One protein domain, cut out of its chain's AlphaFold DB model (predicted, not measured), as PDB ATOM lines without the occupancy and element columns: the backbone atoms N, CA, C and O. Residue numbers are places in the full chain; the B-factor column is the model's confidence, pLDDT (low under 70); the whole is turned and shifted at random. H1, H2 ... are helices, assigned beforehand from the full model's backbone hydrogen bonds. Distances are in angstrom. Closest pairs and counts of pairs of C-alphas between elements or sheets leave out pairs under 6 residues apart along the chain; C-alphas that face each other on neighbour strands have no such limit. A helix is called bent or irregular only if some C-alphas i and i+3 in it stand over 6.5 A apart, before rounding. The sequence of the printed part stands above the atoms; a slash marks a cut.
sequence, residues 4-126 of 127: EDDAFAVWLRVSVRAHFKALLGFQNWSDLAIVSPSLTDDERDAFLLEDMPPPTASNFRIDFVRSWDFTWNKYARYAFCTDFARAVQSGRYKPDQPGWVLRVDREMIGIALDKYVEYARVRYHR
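AT A GLANCE: This is residues 4 to 126 of the 127 residues of an uncharacterized protein of Polyporus arcularius HHB13444 (UniProt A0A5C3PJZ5). Three long helices set steeply to one another, H1, H4 and H6, make the core: H6 starts beside the middle of H4 and crosses the middle of H1. The short helix H2 sits at the far end of H6, while H3 and H5 lie out toward opposite ends of the longest axis, and residues 49 to 70 lead from H3 back to H4. The printed part has 123 residues with six named helices, H1 to H6 in order along the chain, and no named strand; the class is all helix. It is compact, with a radius of gyration of the C-alphas of 14.9 A, and only just elongated, spanning 46 by 31 by 22 A.

IN THESE COORDINATES: The longest helix, H1, covers residues 4 to 24 and measures 30.3 A, from C-alpha 4 at (-20.926, 15.284, 56.919) to C-alpha 24. H4 covers residues 71 to 89 and measures 27.3 A. H6 covers residues 106 to 124, measures 25.1 A, has a kink of 25 degrees near residue 116 and ends with C-alpha 124 at (-17.212, 34.635, 30.465). H2 is residues 29 to 35 and irregular, with C-alphas 30 and 33 7.2 A apart. H3 is residues 41 to 48, with C-alpha 41 at (-30.633, 44.291, 23.252), and H5 is residues 100 to 103.

HOW THE PARTS SIT: H1, with residues 12 to 17 alone, touches the hub H6 at a steep tilt of 58 degrees, the same way; their closest C-alphas, Arg 13 and Ala 112, are 5.8 A apart. H1 and H4 only just touch, with 3 pairs of C-alphas within 8 A, the closest being His 19 and Phe 84 at 6.9 A. H6, with residues 106 to 113 alone, touches H4 at a steep tilt of 59 degrees, opposite ways; the closest C-alphas are Cys 81 and Arg 106, 5.6 A apart. The packing is mostly crossed. H6 touches H2 with residues 123 to 124 alone, about perpendicular at 82 degrees, the closest C-alphas being Ala 33 and Tyr 124 at 6.3 A. H5 is close to H4 but not clearly touching, with the closest C-alphas, Val 88 and Val 101, 6.4 A apart. H3 touches no helix; its Phe 47 has its C-alpha 7.7 A from that of Trp 72 in H4, the closest pair. In H1, H3, H4 and H6 every O i to N i+4 pair is within hydrogen-bond range; H2 has 1 of 3, beside 3 of 4 O i to N i+3 pairs, and H5 is too short for an O i to N i+4 pair.

THE WHOLE: The two C-alphas farthest apart are those of Glu 4 and Asp 42, at 47.3 A. The link from H3 to H4, 22 residues, is long. The printed part has no cut, its mean pLDDT is 94.7, and no printed residue is under 70.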
ATOM      1  N   GLU A   4     -19.803  15.673  57.770       81.19
ATOM      2  CA  GLU A   4     -20.926  15.284  56.919       81.19
ATOM      3  C   GLU A   4     -21.532  16.478  56.166       81.19
ATOM      4  O   GLU A   4     -21.817  16.371  54.974       81.19
ATOM      5  N   ASP A   5     -21.678  17.634  56.822       85.69
ATOM      6  CA  ASP A   5     -22.193  18.847  56.175       85.69
ATOM      7  C   ASP A   5     -21.232  19.375  55.103       85.69
ATOM      8  O   ASP A   5     -21.669  19.861  54.056       85.69
ATOM      9  N   ASP A   6     -19.925  19.225  55.328       91.12
ATOM     10  CA  ASP A   6     -18.907  19.557  54.331       91.12
ATOM     11  C   ASP A   6     -19.016  18.642  53.103       91.12
ATOM     12  O   ASP A   6     -18.994  19.123  51.964       91.12
ATOM     13  N   ALA A   7     -19.196  17.334  53.314       94.50
ATOM     14  CA  ALA A   7     -19.348  16.360  52.236       94.50
ATOM     15  C   ALA A   7     -20.632  16.601  51.419       94.50
ATOM     16  O   ALA A   7     -20.580  16.642  50.184       94.50
ATOM     17  N   PHE A   8     -21.754  16.878  52.089       95.12
ATOM     18  CA  PHE A   8     -23.005  17.278  51.442       95.12
ATOM     19  C   PHE A   8     -22.821  18.535  50.579       95.12
ATOM     20  O   PHE A   8     -23.195  18.557  49.402       95.12
ATOM     21  N   ALA A   9     -22.191  19.578  51.129       95.06
ATOM     22  CA  ALA A   9     -21.955  20.827  50.413       95.06
ATOM     23  C   ALA A   9     -21.006  20.652  49.214       95.06
ATOM     24  O   ALA A   9     -21.143  21.349  48.203       95.06
ATOM     25  N   VAL A  10     -20.016  19.757  49.298       96.25
ATOM     26  CA  VAL A  10     -19.162  19.387  48.156       96.25
ATOM     27  C   VAL A  10     -19.994  18.708  47.070       96.25
ATOM     28  O   VAL A  10     -19.966  19.163  45.924       96.25
ATOM     29  N   TRP A  11     -20.767  17.678  47.422       97.25
ATOM     30  CA  TRP A  11     -21.606  16.950  46.470       97.25
ATOM     31  C   TRP A  11     -22.598  17.870  45.748       97.25
ATOM     32  O   TRP A  11     -22.694  17.829  44.515       97.25
ATOM     33  N   LEU A  12     -23.283  18.750  46.487       97.56
ATOM     34  CA  LEU A  12     -24.245  19.688  45.912       97.56
ATOM     35  C   LEU A  12     -23.568  20.628  44.906       97.56
ATOM     36  O   LEU A  12     -24.037  20.764  43.778       97.56
ATOM     37  N   ARG A  13     -22.426  21.229  45.271       97.62
ATOM     38  CA  ARG A  13     -21.673  22.130  44.379       97.62
ATOM     39  C   ARG A  13     -21.200  21.433  43.107       97.62
ATOM     40  O   ARG A  13     -21.313  22.000  42.021       97.62
ATOM     41  N   VAL A  14     -20.670  20.214  43.227       97.56
ATOM     42  CA  VAL A  14     -20.211  19.421  42.076       97.56
ATOM     43  C   VAL A  14     -21.382  19.089  41.150       97.56
ATOM     44  O   VAL A  14     -21.274  19.270  39.935       97.56
ATOM     45  N   SER A  15     -22.515  18.680  41.717       98.12
ATOM     46  CA  SER A  15     -23.719  18.322  40.963       98.12
ATOM     47  C   SER A  15     -24.333  19.532  40.256       98.12
ATOM     48  O   SER A  15     -24.618  19.459  39.061       98.12
ATOM     49  N   VAL A  16     -24.445  20.675  40.945       98.44
ATOM     50  CA  VAL A  16     -24.902  21.952  40.367       98.44
ATOM     51  C   VAL A  16     -24.004  22.370  39.206       98.44
ATOM     52  O   VAL A  16     -24.498  22.686  38.126       98.44
ATOM     53  N   ARG A  17     -22.680  22.301  39.378       97.75
ATOM     54  CA  ARG A  17     -21.716  22.604  38.312       97.75
ATOM     55  C   ARG A  17     -21.897  21.707  37.089       97.75
ATOM     56  O   ARG A  17     -21.862  22.201  35.962       97.75
ATOM     57  N   ALA A  18     -22.054  20.401  37.299       98.00
ATOM     58  CA  ALA A  18     -22.258  19.447  36.214       98.00
ATOM     59  C   ALA A  18     -23.579  19.710  35.476       98.00
ATOM     60  O   ALA A  18     -23.611  19.701  34.248       98.00
ATOM     61  N   HIS A  19     -24.653  19.998  36.214       98.38
ATOM     62  CA  HIS A  19     -25.953  20.332  35.639       98.38
ATOM     63  C   HIS A  19     -25.920  21.634  34.836       98.38
ATOM     64  O   HIS A  19     -26.407  21.681  33.714       98.38
ATOM     65  N   PHE A  20     -25.265  22.665  35.369       98.06
ATOM     66  CA  PHE A  20     -25.094  23.959  34.711       98.06
ATOM     67  C   PHE A  20     -24.388  23.841  33.367       98.06
ATOM     68  O   PHE A  20     -24.853  24.382  32.368       98.06
ATOM     69  N   LYS A  21     -23.288  23.085  33.331       97.31
ATOM     70  CA  LYS A  21     -22.581  22.779  32.086       97.31
ATOM     71  C   LYS A  21     -23.462  22.036  31.088       97.31
ATOM     72  O   LYS A  21     -23.419  22.346  29.904       97.31
ATOM     73  N   ALA A  22     -24.252  21.074  31.566       97.12
ATOM     74  CA  ALA A  22     -25.140  20.293  30.716       97.12
ATOM     75  C   ALA A  22     -26.250  21.153  30.093       97.12
ATOM     76  O   ALA A  22     -26.478  21.039  28.895       97.12
ATOM     77  N   LEU A  23     -26.901  22.020  30.877       97.75
ATOM     78  CA  LEU A  23     -27.975  22.881  30.371       97.75
ATOM     79  C   LEU A  23     -27.469  23.959  29.406       97.75
ATOM     80  O   LEU A  23     -28.141  24.253  28.428       97.75
ATOM     81  N   LEU A  24     -26.287  24.527  29.653       96.62
ATOM     82  CA  LEU A  24     -25.691  25.540  28.771       96.62
ATOM     83  C   LEU A  24     -24.854  24.951  27.626       96.62
ATOM     84  O   LEU A  24     -24.321  25.700  26.816       96.62
ATOM     85  N   GLY A  25     -24.682  23.630  27.578       95.88
ATOM     86  CA  GLY A  25     -24.007  22.945  26.475       95.88
ATOM     87  C   GLY A  25     -22.498  23.190  26.350       95.88
ATOM     88  O   GLY A  25     -21.948  22.951  25.279       95.88
ATOM     89  N   PHE A  26     -21.799  23.627  27.406       95.06
ATOM     90  CA  PHE A  26     -20.353  23.898  27.344       95.06
ATOM     91  C   PHE A  26     -19.517  22.896  28.152       95.06
ATOM     92  O   PHE A  26     -19.879  22.490  29.259       95.06
ATOM     93  N   GLN A  27     -18.339  22.544  27.628       91.56
ATOM     94  CA  GLN A  27     -17.347  21.728  28.345       91.56
ATOM     95  C   GLN A  27     -16.205  22.584  28.898       91.56
ATOM     96  O   GLN A  27     -15.834  22.438  30.076       91.56
ATOM     97  N   ASN A  28     -15.727  23.530  28.083       91.81
ATOM     98  CA  ASN A  28     -14.628  24.439  28.387       91.81
ATOM     99  C   ASN A  28     -15.105  25.890  28.460       91.81
ATOM    100  O   ASN A  28     -16.088  26.273  27.834       91.81
ATOM    101  N   TRP A  29     -14.389  26.714  29.228       91.94
ATOM    102  CA  TRP A  29     -14.738  28.130  29.390       91.94
ATOM    103  C   TRP A  29     -14.609  28.935  28.094       91.94
ATOM    104  O   TRP A  29     -15.368  29.880  27.922       91.94
ATOM    105  N   SER A  30     -13.704  28.537  27.195       90.25
ATOM    106  CA  SER A  30     -13.530  29.136  25.864       90.25
ATOM    107  C   SER A  30     -14.792  29.070  25.010       90.25
ATOM    108  O   SER A  30     -15.026  29.945  24.186       90.25
ATOM    109  N   ASP A  31     -15.617  28.047  25.223       91.88
ATOM    110  CA  ASP A  31     -16.752  27.763  24.347       91.88
ATOM    111  C   ASP A  31     -18.028  28.425  24.874       91.88
ATOM    112  O   ASP A  31     -19.000  28.564  24.138       91.88
ATOM    113  N   LEU A  32     -18.035  28.854  26.144       93.75
ATOM    114  CA  LEU A  32     -19.234  29.319  26.839       93.75
ATOM    115  C   LEU A  32     -19.906  30.499  26.125       93.75
ATOM    116  O   LEU A  32     -21.115  30.465  25.922       93.75
ATOM    117  N   ALA A  33     -19.137  31.516  25.730       92.94
ATOM    118  CA  ALA A  33     -19.680  32.690  25.043       92.94
ATOM    119  C   ALA A  33     -20.220  32.364  23.640       92.94
ATOM    120  O   ALA A  33     -21.099  33.064  23.147       92.94
ATOM    121  N   ILE A  34     -19.720  31.289  23.022       92.31
ATOM    122  CA  ILE A  34     -20.142  30.832  21.695       92.31
ATOM    123  C   ILE A  34     -21.446  30.035  21.802       92.31
ATOM    124  O   ILE A  34     -22.380  30.279  21.045       92.31
ATOM    125  N   VAL A  35     -21.520  29.082  22.738       93.88
ATOM    126  CA  VAL A  35     -22.665  28.158  22.845       93.88
ATOM    127  C   VAL A  35     -23.818  28.709  23.683       93.88
ATOM    128  O   VAL A  35     -24.956  28.290  23.507       93.88
ATOM    129  N   SER A  36     -23.541  29.657  24.581       94.62
ATOM    130  CA  SER A  36     -24.546  30.346  25.391       94.62
ATOM    131  C   SER A  36     -24.218  31.842  25.485       94.62
ATOM    132  O   SER A  36     -23.846  32.326  26.564       94.62
ATOM    133  N   PRO A  37     -24.366  32.595  24.383       94.94
ATOM    134  CA  PRO A  37     -24.162  34.038  24.400       94.94
ATOM    135  C   PRO A  37     -25.129  34.720  25.378       94.94
ATOM    136  O   PRO A  37     -26.231  34.236  25.617       94.94
ATOM    137  N   SER A  38     -24.758  35.870  25.936       95.62
ATOM    138  CA  SER A  38     -25.706  36.728  26.676       95.62
ATOM    139  C   SER A  38     -26.761  37.312  25.736       95.62
ATOM    140  O   SER A  38     -26.562  37.288  24.521       95.62
ATOM    141  N   LEU A  39     -27.885  37.798  26.268       95.69
ATOM    142  CA  LEU A  39     -28.946  38.376  25.438       95.69
ATOM    143  C   LEU A  39     -28.461  39.626  24.704       95.69
ATOM    144  O   LEU A  39     -27.820  40.495  25.310       95.69
ATOM    145  N   THR A  40     -28.828  39.741  23.430       95.44
ATOM    146  CA  THR A  40     -28.736  41.014  22.706       95.44
ATOM    147  C   THR A  40     -29.761  42.013  23.253       95.44
ATOM    148  O   THR A  40     -30.652  41.660  24.031       95.44
ATOM    149  N   ASP A  41     -29.637  43.285  22.874       93.19
ATOM    150  CA  ASP A  41     -30.633  44.291  23.252       93.19
ATOM    151  C   ASP A  41     -32.007  43.994  22.628       93.19
ATOM    152  O   ASP A  41     -33.009  44.105  23.328       93.19
ATOM    153  N   ASP A  42     -32.049  43.492  21.390       95.12
ATOM    154  CA  ASP A  42     -33.297  43.084  20.732       95.12
ATOM    155  C   ASP A  42     -33.981  41.918  21.465       95.12
ATOM    156  O   ASP A  42     -35.189  41.940  21.685       95.12
ATOM    157  N   GLU A  43     -33.219  40.902  21.891       95.56
ATOM    158  CA  GLU A  43     -33.762  39.765  22.651       95.56
ATOM    159  C   GLU A  43     -34.271  40.196  24.030       95.56
ATOM    160  O   GLU A  43     -35.292  39.703  24.512       95.56
ATOM    161  N   ARG A  44     -33.569  41.138  24.673       92.50
ATOM    162  CA  ARG A  44     -34.029  41.741  25.926       92.50
ATOM    163  C   ARG A  44     -35.367  42.435  25.714       92.50
ATOM    164  O   ARG A  44     -36.280  42.228  26.511       92.50
ATOM    165  N   ASP A  45     -35.459  43.278  24.694       93.12
ATOM    166  CA  ASP A  45     -36.652  44.079  24.448       93.12
ATOM    167  C   ASP A  45     -37.827  43.174  24.060       93.12
ATOM    168  O   ASP A  45     -38.904  43.309  24.637       93.12
ATOM    169  N   ALA A  46     -37.595  42.154  23.227       93.50
ATOM    170  CA  ALA A  46     -38.582  41.120  22.921       93.50
ATOM    171  C   ALA A  46     -39.070  40.382  24.180       93.50
ATOM    172  O   ALA A  46     -40.264  40.147  24.339       93.50
ATOM    173  N   PHE A  47     -38.178  40.047  25.118       93.19
ATOM    174  CA  PHE A  47     -38.584  39.423  26.380       93.19
ATOM    175  C   PHE A  47     -39.422  40.358  27.265       93.19
ATOM    176  O   PHE A  47     -40.395  39.918  27.875       93.19
ATOM    177  N   LEU A  48     -39.070  41.645  27.338       90.31
ATOM    178  CA  LEU A  48     -39.819  42.634  28.122       90.31
ATOM    179  C   LEU A  48     -41.189  42.967  27.513       90.31
ATOM    180  O   LEU A  48     -42.095  43.338  28.256       90.31
ATOM    181  N   LEU A  49     -41.332  42.825  26.194       93.19
ATOM    182  CA  LEU A  49     -42.586  42.985  25.455       93.19
ATOM    183  C   LEU A  49     -43.427  41.696  25.394       93.19
ATOM    184  O   LEU A  49     -44.489  41.702  24.785       93.19
ATOM    185  N   GLU A  50     -42.975  40.618  26.046       87.94
ATOM    186  CA  GLU A  50     -43.605  39.284  26.044       87.94
ATOM    187  C   GLU A  50     -43.627  38.576  24.671       87.94
ATOM    188  O   GLU A  50     -44.284  37.549  24.503       87.94
ATOM    189  N   ASP A  51     -42.824  39.050  23.717       89.88
ATOM    190  CA  ASP A  51     -42.637  38.446  22.390       89.88
ATOM    191  C   ASP A  51     -41.627  37.284  22.398       89.88
ATOM    192  O   ASP A  51     -41.474  36.556  21.413       89.88
ATOM    193  N   MET A  52     -40.921  37.084  23.516       92.44
ATOM    194  CA  MET A  52     -39.964  35.996  23.715       92.44
ATOM    195  C   MET A  52     -40.295  35.211  24.993       92.44
ATOM    196  O   MET A  52     -40.423  35.811  26.063       92.44
ATOM    197  N   PRO A  53     -40.397  33.868  24.934       93.81
ATOM    198  CA  PRO A  53     -40.687  33.070  26.117       93.81
ATOM    199  C   PRO A  53     -39.518  33.098  27.120       93.81
ATOM    200  O   PRO A  53     -38.357  33.210  26.713       93.81
ATOM    201  N   PRO A  54     -39.793  32.930  28.428       95.06
ATOM    202  CA  PRO A  54     -38.745  32.842  29.437       95.06
ATOM    203  C   PRO A  54     -37.855  31.602  29.229       95.06
ATOM    204  O   PRO A  54     -38.272  30.621  28.601       95.06
ATOM    205  N   PRO A  55     -36.640  31.599  29.804       96.25
ATOM    206  CA  PRO A  55     -35.767  30.436  29.772       96.25
ATOM    207  C   PRO A  55     -36.384  29.267  30.551       96.25
ATOM    208  O   PRO A  55     -36.902  29.418  31.659       96.25
ATOM    209  N   THR A  56     -36.271  28.076  29.981       96.94
ATOM    210  CA  THR A  56     -36.667  26.786  30.557       96.94
ATOM    211  C   THR A  56     -35.470  25.833  30.543       96.94
ATOM    212  O   THR A  56     -34.383  26.209  30.121       96.94
ATOM    213  N   ALA A  57     -35.635  24.588  30.990       95.50
ATOM    214  CA  ALA A  57     -34.559  23.599  30.909       95.50
ATOM    215  C   ALA A  57     -34.180  23.231  29.458       95.50
ATOM    216  O   ALA A  57     -33.024  22.916  29.197       95.50
ATOM    217  N   SER A  58     -35.125  23.276  28.509       95.56
ATOM    218  CA  SER A  58     -34.876  22.894  27.108       95.56
ATOM    219  C   SER A  58     -34.265  24.012  26.260       95.56
ATOM    220  O   SER A  58     -33.634  23.727  25.248       95.56
ATOM    221  N   ASN A  59     -34.432  25.271  26.668       94.94
ATOM    222  CA  ASN A  59     -33.850  26.463  26.039       94.94
ATOM    223  C   ASN A  59     -33.089  27.306  27.078       94.94
ATOM    224  O   ASN A  59     -33.211  28.531  27.128       94.94
ATOM    225  N   PHE A  60     -32.353  26.629  27.961       97.38
ATOM    226  CA  PHE A  60     -31.712  27.266  29.099       97.38
ATOM    227  C   PHE A  60     -30.632  28.248  28.654       97.38
ATOM    228  O   PHE A  60     -29.731  27.898  27.895       97.38
ATOM    229  N   ARG A  61     -30.702  29.479  29.162       96.00
ATOM    230  CA  ARG A  61     -29.734  30.532  28.860       96.00
ATOM    231  C   ARG A  61     -29.689  31.542  29.994       96.00
ATOM    232  O   ARG A  61     -30.718  31.877  30.582       96.00
ATOM    233  N   ILE A  62     -28.495  32.047  30.275       96.44
ATOM    234  CA  ILE A  62     -28.254  33.101  31.261       96.44
ATOM    235  C   ILE A  62     -27.707  34.322  30.538       96.44
ATOM    236  O   ILE A  62     -26.872  34.208  29.643       96.44
ATOM    237  N   ASP A  63     -28.157  35.494  30.964       96.38
ATOM    238  CA  ASP A  63     -27.498  36.738  30.618       96.38
ATOM    239  C   ASP A  63     -26.310  36.945  31.567       96.38
ATOM    240  O   ASP A  63     -26.479  37.253  32.754       96.38
ATOM    241  N   PHE A  64     -25.098  36.721  31.057       94.94
ATOM    242  CA  PHE A  64     -23.866  36.847  31.834       94.94
ATOM    243  C   PHE A  64     -23.438  38.305  32.035       94.94
ATOM    244  O   PHE A  64     -22.680  38.566  32.967       94.94
ATOM    245  N   VAL A  65     -23.949  39.243  31.231       93.88
ATOM    246  CA  VAL A  65     -23.675  40.684  31.359       93.88
ATOM    247  C   VAL A  65     -24.526  41.298  32.472       93.88
ATOM    248  O   VAL A  65     -24.047  42.128  33.245       93.88
ATOM    249  N   ARG A  66     -25.797  40.897  32.572       92.50
ATOM    250  CA  ARG A  66     -26.759  41.468  33.528       92.50
ATOM    251  C   ARG A  66     -26.725  40.749  34.877       92.50
ATOM    252  O   ARG A  66     -26.361  39.578  34.977       92.50
ATOM    253  N   SER A  67     -27.121  41.454  35.939       91.81
ATOM    254  CA  SER A  67     -27.160  40.919  37.309       91.81
ATOM    255  C   SER A  67     -28.246  39.846  37.489       91.81
ATOM    256  O   SER A  67     -29.067  39.606  36.602       91.81
ATOM    257  N   TRP A  68     -28.266  39.179  38.650       90.25
ATOM    258  CA  TRP A  68     -29.352  38.251  38.997       90.25
ATOM    259  C   TRP A  68     -30.707  38.943  39.197       90.25
ATOM    260  O   TRP A  68     -31.737  38.282  39.093       90.25
ATOM    261  N   ASP A  69     -30.724  40.258  39.433       91.69
ATOM    262  CA  ASP A  69     -31.970  41.006  39.618       91.69
ATOM    263  C   ASP A  69     -32.749  41.215  38.320       91.69
ATOM    264  O   ASP A  69     -33.956  41.483  38.362       91.69
ATOM    265  N   PHE A  70     -32.080  41.050  37.177       94.56
ATOM    266  CA  PHE A  70     -32.707  41.113  35.869       94.56
ATOM    267  C   PHE A  70     -33.720  39.974  35.696       94.56
ATOM    268  O   PHE A  70     -33.430  38.809  35.973       94.56
ATOM    269  N   THR A  71     -34.919  40.307  35.217       95.38
ATOM    270  CA  THR A  71     -36.070  39.397  35.163       95.38
ATOM    271  C   THR A  71     -35.772  38.090  34.424       95.38
ATOM    272  O   THR A  71     -36.092  37.025  34.949       95.38
ATOM    273  N   TRP A  72     -35.084  38.135  33.276       96.44
ATOM    274  CA  TRP A  72     -34.661  36.925  32.552       96.44
ATOM    275  C   TRP A  72     -33.846  35.981  33.438       96.44
ATOM    276  O   TRP A  72     -34.106  34.783  33.525       96.44
ATOM    277  N   ASN A  73     -32.874  36.546  34.151       97.12
ATOM    278  CA  ASN A  73     -31.981  35.812  35.026       97.12
ATOM    279  C   ASN A  73     -32.743  35.234  36.237       97.12
ATOM    280  O   ASN A  73     -32.501  34.091  36.623       97.12
ATOM    281  N   LYS A  74     -33.754  35.926  36.775       96.56
ATOM    282  CA  LYS A  74     -34.654  35.339  37.789       96.56
ATOM    283  C   LYS A  74     -35.383  34.097  37.267       96.56
ATOM    284  O   LYS A  74     -35.428  33.082  37.968       96.56
ATOM    285  N   TYR A  75     -35.896  34.143  36.035       97.06
ATOM    286  CA  TYR A  75     -36.521  32.980  35.399       97.06
ATOM    287  C   TYR A  75     -35.519  31.857  35.129       97.06
ATOM    288  O   TYR A  75     -35.824  30.703  35.423       97.06
ATOM    289  N   ALA A  76     -34.307  32.174  34.666       97.94
ATOM    290  CA  ALA A  76     -33.261  31.177  34.457       97.94
ATOM    291  C   ALA A  76     -32.920  30.470  35.776       97.94
ATOM    292  O   ALA A  76     -32.930  29.243  35.853       97.94
ATOM    293  N   ARG A  77     -32.716  31.223  36.861       97.88
ATOM    294  CA  ARG A  77     -32.477  30.656  38.194       97.88
ATOM    295  C   ARG A  77     -33.611  29.725  38.627       97.88
ATOM    296  O   ARG A  77     -33.350  28.621  39.103       97.88
ATOM    297  N   TYR A  78     -34.864  30.135  38.436       97.31
ATOM    298  CA  TYR A  78     -36.022  29.302  38.760       97.31
ATOM    299  C   TYR A  78     -36.075  28.012  37.928       97.31
ATOM    300  O   TYR A  78     -36.282  26.928  38.486       97.31
ATOM    301  N   ALA A  79     -35.865  28.114  36.612       98.00
ATOM    302  CA  ALA A  79     -35.846  26.980  35.697       98.00
ATOM    303  C   ALA A  79     -34.742  25.984  36.072       98.00
ATOM    304  O   ALA A  79     -35.021  24.791  36.204       98.00
ATOM    305  N   PHE A  80     -33.532  26.480  36.351       98.56
ATOM    306  CA  PHE A  80     -32.410  25.668  36.815       98.56
ATOM    307  C   PHE A  80     -32.744  24.926  38.107       98.56
ATOM    308  O   PHE A  80     -32.610  23.708  38.168       98.56
ATOM    309  N   CYS A  81     -33.190  25.637  39.150       98.31
ATOM    310  CA  CYS A  81     -33.468  25.010  40.443       98.31
ATOM    311  C   CYS A  81     -34.565  23.946  40.333       98.31
ATOM    312  O   CYS A  81     -34.499  22.915  41.001       98.31
ATOM    313  N   THR A  82     -35.567  24.189  39.488       97.75
ATOM    314  CA  THR A  82     -36.670  23.252  39.261       97.75
ATOM    315  C   THR A  82     -36.205  22.004  38.513       97.75
ATOM    316  O   THR A  82     -36.529  20.894  38.936       97.75
ATOM    317  N   ASP A  83     -35.436  22.163  37.433       98.44
ATOM    318  CA  ASP A  83     -34.912  21.027  36.666       98.44
ATOM    319  C   ASP A  83     -33.902  20.214  37.479       98.44
ATOM    320  O   ASP A  83     -34.011  18.990  37.571       98.44
ATOM    321  N   PHE A  84     -32.993  20.893  38.181       98.44
ATOM    322  CA  PHE A  84     -32.006  20.243  39.030       98.44
ATOM    323  C   PHE A  84     -32.662  19.438  40.155       98.44
ATOM    324  O   PHE A  84     -32.294  18.285  40.370       98.44
ATOM    325  N   ALA A  85     -33.670  19.988  40.842       97.44
ATOM    326  CA  ALA A  85     -34.395  19.257  41.883       97.44
ATOM    327  C   ALA A  85     -35.053  17.976  41.334       97.44
ATOM    328  O   ALA A  85     -34.929  16.910  41.940       97.44
ATOM    329  N   ARG A  86     -35.680  18.041  40.150       96.69
ATOM    330  CA  ARG A  86     -36.237  16.858  39.464       96.69
ATOM    331  C   ARG A  86     -35.148  15.854  39.082       96.69
ATOM    332  O   ARG A  86     -35.324  14.645  39.236       96.69
ATOM    333  N   ALA A  87     -34.003  16.334  38.609       97.56
ATOM    334  CA  ALA A  87     -32.866  15.496  38.254       97.56
ATOM    335  C   ALA A  87     -32.273  14.769  39.478       97.56
ATOM    336  O   ALA A  87     -31.922  13.594  39.394       97.56
ATOM    337  N   VAL A  88     -32.202  15.436  40.631       96.69
ATOM    338  CA  VAL A  88     -31.795  14.809  41.897       96.69
ATOM    339  C   VAL A  88     -32.814  13.743  42.322       96.69
ATOM    340  O   VAL A  88     -32.425  12.611  42.599       96.69
ATOM    341  N   GLN A  89     -34.114  14.053  42.290       94.19
ATOM    342  CA  GLN A  89     -35.184  13.115  42.670       94.19
ATOM    343  C   GLN A  89     -35.274  11.880  41.761       94.19
ATOM    344  O   GLN A  89     -35.598  10.792  42.227       94.19
ATOM    345  N   SER A  90     -34.953  12.025  40.475       95.12
ATOM    346  CA  SER A  90     -34.887  10.912  39.511       95.12
ATOM    347  C   SER A  90     -33.594  10.090  39.595       95.12
ATOM    348  O   SER A  90     -33.425   9.128  38.847       95.12
ATOM    349  N   GLY A  91     -32.668  10.441  40.495       95.25
ATOM    350  CA  GLY A  91     -31.429   9.696  40.711       95.25
ATOM    351  C   GLY A  91     -30.315   9.987  39.701       95.25
ATOM    352  O   GLY A  91     -29.343   9.229  39.638       95.25
ATOM    353  N   ARG A  92     -30.411  11.081  38.925       96.50
ATOM    354  CA  ARG A  92     -29.345  11.514  37.997       96.50
ATOM    355  C   ARG A  92     -28.057  11.882  38.737       96.50
ATOM    356  O   ARG A  92     -26.967  11.654  38.219       96.50
ATOM    357  N   TYR A  93     -28.188  12.440  39.938       96.25
ATOM    358  CA  TYR A  93     -27.075  12.811  40.811       96.25
ATOM    359  C   TYR A  93     -27.094  11.918  42.047       96.25
ATOM    360  O   TYR A  93     -27.991  12.036  42.878       96.25
ATOM    361  N   LYS A  94     -26.116  11.013  42.158       93.81
ATOM    362  CA  LYS A  94     -26.038  10.031  43.247       93.81
ATOM    363  C   LYS A  94     -25.106  10.544  44.353       93.81
ATOM    364  O   LYS A  94     -23.908  10.640  44.093       93.81
ATOM    365  N   PRO A  95     -25.624  10.930  45.530       94.25
ATOM    366  CA  PRO A  95     -24.785  11.235  46.687       94.25
ATOM    367  C   PRO A  95     -24.241   9.962  47.338       94.25
ATOM    368  O   PRO A  95     -24.831   8.891  47.197       94.25
ATOM    369  N   ASP A  96     -23.175  10.109  48.125       91.50
ATOM    370  CA  ASP A  96     -22.631   9.024  48.955       91.50
ATOM    371  C   ASP A  96     -23.630   8.578  50.032       91.50
ATOM    372  O   ASP A  96     -23.710   7.400  50.376       91.50
ATOM    373  N   GLN A  97     -24.434   9.518  50.538       93.06
ATOM    374  CA  GLN A  97     -25.532   9.231  51.454       93.06
ATOM    375  C   GLN A  97     -26.880   9.476  50.761       93.06
ATOM    376  O   GLN A  97     -27.220  10.629  50.478       93.06
ATOM    377  N   PRO A  98     -27.704   8.437  50.536       90.44
ATOM    378  CA  PRO A  98     -28.996   8.579  49.860       90.44
ATOM    379  C   PRO A  98     -29.935   9.610  50.506       90.44
ATOM    380  O   PRO A  98     -30.680  10.293  49.806       90.44
ATOM    381  N   GLY A  99     -29.860   9.779  51.833       92.88
ATOM    382  CA  GLY A  99     -30.663  10.752  52.579       92.88
ATOM    383  C   GLY A  99     -30.404  12.211  52.192       92.88
ATOM    384  O   GLY A  99     -31.272  13.057  52.395       92.88
ATOM    385  N   TRP A 100     -29.260  12.525  51.573       94.81
ATOM    386  CA  TRP A 100     -28.966  13.879  51.101       94.81
ATOM    387  C   TRP A 100     -29.943  14.357  50.033       94.81
ATOM    388  O   TRP A 100     -30.265  15.539  50.019       94.81
ATOM    389  N   VAL A 101     -30.486  13.459  49.204       93.50
ATOM    390  CA  VAL A 101     -31.519  13.801  48.209       93.50
ATOM    391  C   VAL A 101     -32.738  14.451  48.868       93.50
ATOM    392  O   VAL A 101     -33.289  15.404  48.326       93.50
ATOM    393  N   LEU A 102     -33.123  13.977  50.055       92.62
ATOM    394  CA  LEU A 102     -34.270  14.493  50.806       92.62
ATOM    395  C   LEU A 102     -33.981  15.841  51.482       92.62
ATOM    396  O   LEU A 102     -34.913  16.562  51.824       92.62
ATOM    397  N   ARG A 103     -32.699  16.178  51.675       92.56
ATOM    398  CA  ARG A 103     -32.250  17.457  52.246       92.56
ATOM    399  C   ARG A 103     -32.187  18.576  51.207       92.56
ATOM    400  O   ARG A 103     -32.127  19.736  51.591       92.56
ATOM    401  N   VAL A 104     -32.135  18.249  49.913       94.12
ATOM    402  CA  VAL A 104     -31.991  19.256  48.857       94.12
ATOM    403  C   VAL A 104     -33.295  20.025  48.673       94.12
ATOM    404  O   VAL A 104     -34.305  19.465  48.250       94.12
ATOM    405  N   ASP A 105     -33.235  21.336  48.887       94.69
ATOM    406  CA  ASP A 105     -34.300  22.270  48.535       94.69
ATOM    407  C   ASP A 105     -33.843  23.305  47.488       94.69
ATOM    408  O   ASP A 105     -32.663  23.427  47.142       94.69
ATOM    409  N   ARG A 106     -34.806  24.067  46.956       94.44
ATOM    410  CA  ARG A 106     -34.554  25.074  45.911       94.44
ATOM    411  C   ARG A 106     -33.687  26.241  46.384       94.44
ATOM    412  O   ARG A 106     -33.036  26.861  45.544       94.44
ATOM    413  N   GLU A 107     -33.694  26.557  47.674       95.69
ATOM    414  CA  GLU A 107     -32.897  27.648  48.230       95.69
ATOM    415  C   GLU A 107     -31.421  27.252  48.279       95.69
ATOM    416  O   GLU A 107     -30.579  27.976  47.747       95.69
ATOM    417  N   MET A 108     -31.113  26.054  48.782       96.88
ATOM    418  CA  MET A 108     -29.762  25.489  48.784       96.88
ATOM    419  C   MET A 108     -29.195  25.364  47.367       96.88
ATOM    420  O   MET A 108     -28.044  25.737  47.124       96.88
ATOM    421  N   ILE A 109     -30.006  24.873  46.420       98.06
ATOM    422  CA  ILE A 109     -29.617  24.801  45.004       98.06
ATOM    423  C   ILE A 109     -29.312  26.201  44.475       98.06
ATOM    424  O   ILE A 109     -28.279  26.405  43.841       98.06
ATOM    425  N   GLY A 110     -30.192  27.162  44.761       97.44
ATOM    426  CA  GLY A 110     -30.046  28.544  44.334       97.44
ATOM    427  C   GLY A 110     -28.757  29.180  44.848       97.44
ATOM    428  O   GLY A 110     -27.994  29.708  44.054       97.44
ATOM    429  N   ILE A 111     -28.445  29.040  46.138       97.19
ATOM    430  CA  ILE A 111     -27.201  29.561  46.730       97.19
ATOM    431  C   ILE A 111     -25.963  28.931  46.072       97.19
ATOM    432  O   ILE A 111     -24.971  29.617  45.805       97.19
ATOM    433  N   ALA A 112     -25.992  27.620  45.812       97.75
ATOM    434  CA  ALA A 112     -24.895  26.933  45.135       97.75
ATOM    435  C   ALA A 112     -24.741  27.395  43.675       97.75
ATOM    436  O   ALA A 112     -23.613  27.583  43.212       97.75
ATOM    437  N   LEU A 113     -25.857  27.606  42.970       98.38
ATOM    438  CA  LEU A 113     -25.880  28.147  41.613       98.38
ATOM    439  C   LEU A 113     -25.345  29.578  41.580       98.38
ATOM    440  O   LEU A 113     -24.495  29.869  40.744       98.38
ATOM    441  N   ASP A 114     -25.796  30.446  42.486       97.12
ATOM    442  CA  ASP A 114     -25.441  31.866  42.512       97.12
ATOM    443  C   ASP A 114     -23.915  32.033  42.609       97.12
ATOM    444  O   ASP A 114     -23.308  32.690  41.760       97.12
ATOM    445  N   LYS A 115     -23.276  31.303  43.536       96.12
ATOM    446  CA  LYS A 115     -21.807  31.252  43.675       96.12
ATOM    447  C   LYS A 115     -21.107  30.745  42.413       96.12
ATOM    448  O   LYS A 115     -20.028  31.219  42.056       96.12
ATOM    449  N   TYR A 116     -21.681  29.746  41.741       96.56
ATOM    450  CA  TYR A 116     -21.080  29.211  40.521       96.56
ATOM    451  C   TYR A 116     -21.239  30.162  39.330       96.56
ATOM    452  O   TYR A 116     -20.323  30.271  38.516       96.56
ATOM    453  N   VAL A 117     -22.353  30.892  39.243       95.94
ATOM    454  CA  VAL A 117     -22.585  31.890  38.193       95.94
ATOM    455  C   VAL A 117     -21.702  33.115  38.369       95.94
ATOM    456  O   VAL A 117     -21.184  33.608  37.373       95.94
ATOM    457  N   GLU A 118     -21.433  33.565  39.594       94.56
ATOM    458  CA  GLU A 118     -20.420  34.603  39.845       94.56
ATOM    459  C   GLU A 118     -19.055  34.205  39.270       94.56
ATOM    460  O   GLU A 118     -18.435  34.963  38.521       94.56
ATOM    461  N   TYR A 119     -18.621  32.971  39.539       93.88
ATOM    462  CA  TYR A 119     -17.399  32.429  38.953       93.88
ATOM    463  C   TYR A 119     -17.477  32.329  37.420       93.88
ATOM    464  O   TYR A 119     -16.515  32.672  36.727       93.88
ATOM    465  N   ALA A 120     -18.617  31.887  36.881       94.44
ATOM    466  CA  ALA A 120     -18.832  31.769  35.443       94.44
ATOM    467  C   ALA A 120     -18.794  33.132  34.736       94.44
ATOM    468  O   ALA A 120     -18.155  33.227  33.696       94.44
ATOM    469  N   ARG A 121     -19.374  34.195  35.312       94.69
ATOM    470  CA  ARG A 121     -19.322  35.567  34.768       94.69
ATOM    471  C   ARG A 121     -17.888  36.071  34.630       94.69
ATOM    472  O   ARG A 121     -17.510  36.586  33.582       94.69
ATOM    473  N   VAL A 122     -17.050  35.856  35.649       93.06
ATOM    474  CA  VAL A 122     -15.625  36.236  35.588       93.06
ATOM    475  C   VAL A 122     -14.906  35.517  34.446       93.06
ATOM    476  O   VAL A 122     -14.037  36.098  33.800       93.06
ATOM    477  N   ARG A 123     -15.242  34.248  34.197       92.38
ATOM    478  CA  ARG A 123     -14.669  33.467  33.093       92.38
ATOM    479  C   ARG A 123     -15.219  33.894  31.737       92.38
ATOM    480  O   ARG A 123     -14.439  33.994  30.801       92.38
ATOM    481  N   TYR A 124     -16.513  34.187  31.665       91.31
ATOM    482  CA  TYR A 124     -17.212  34.635  30.465       91.31
ATOM    483  C   TYR A 124     -16.593  35.913  29.886       91.31
ATOM    484  O   TYR A 124     -16.416  36.007  28.684       91.31
ATOM    485  N   HIS A 125     -16.205  36.871  30.733       85.69
ATOM    486  CA  HIS A 125     -15.583  38.128  30.287       85.69
ATOM    487  C   HIS A 125     -14.075  38.042  29.996       85.69
ATOM    488  O   HIS A 125     -13.477  39.036  29.593       85.69
ATOM    489  N   ARG A 126     -13.433  36.899  30.271       81.62
ATOM    490  CA  ARG A 126     -11.989  36.690  30.055       81.62
ATOM    491  C   ARG A 126     -11.671  35.808  28.847       81.62
ATOM    492  O   ARG A 126     -10.495  35.719  28.499       81.62
TER     493      ARG A 126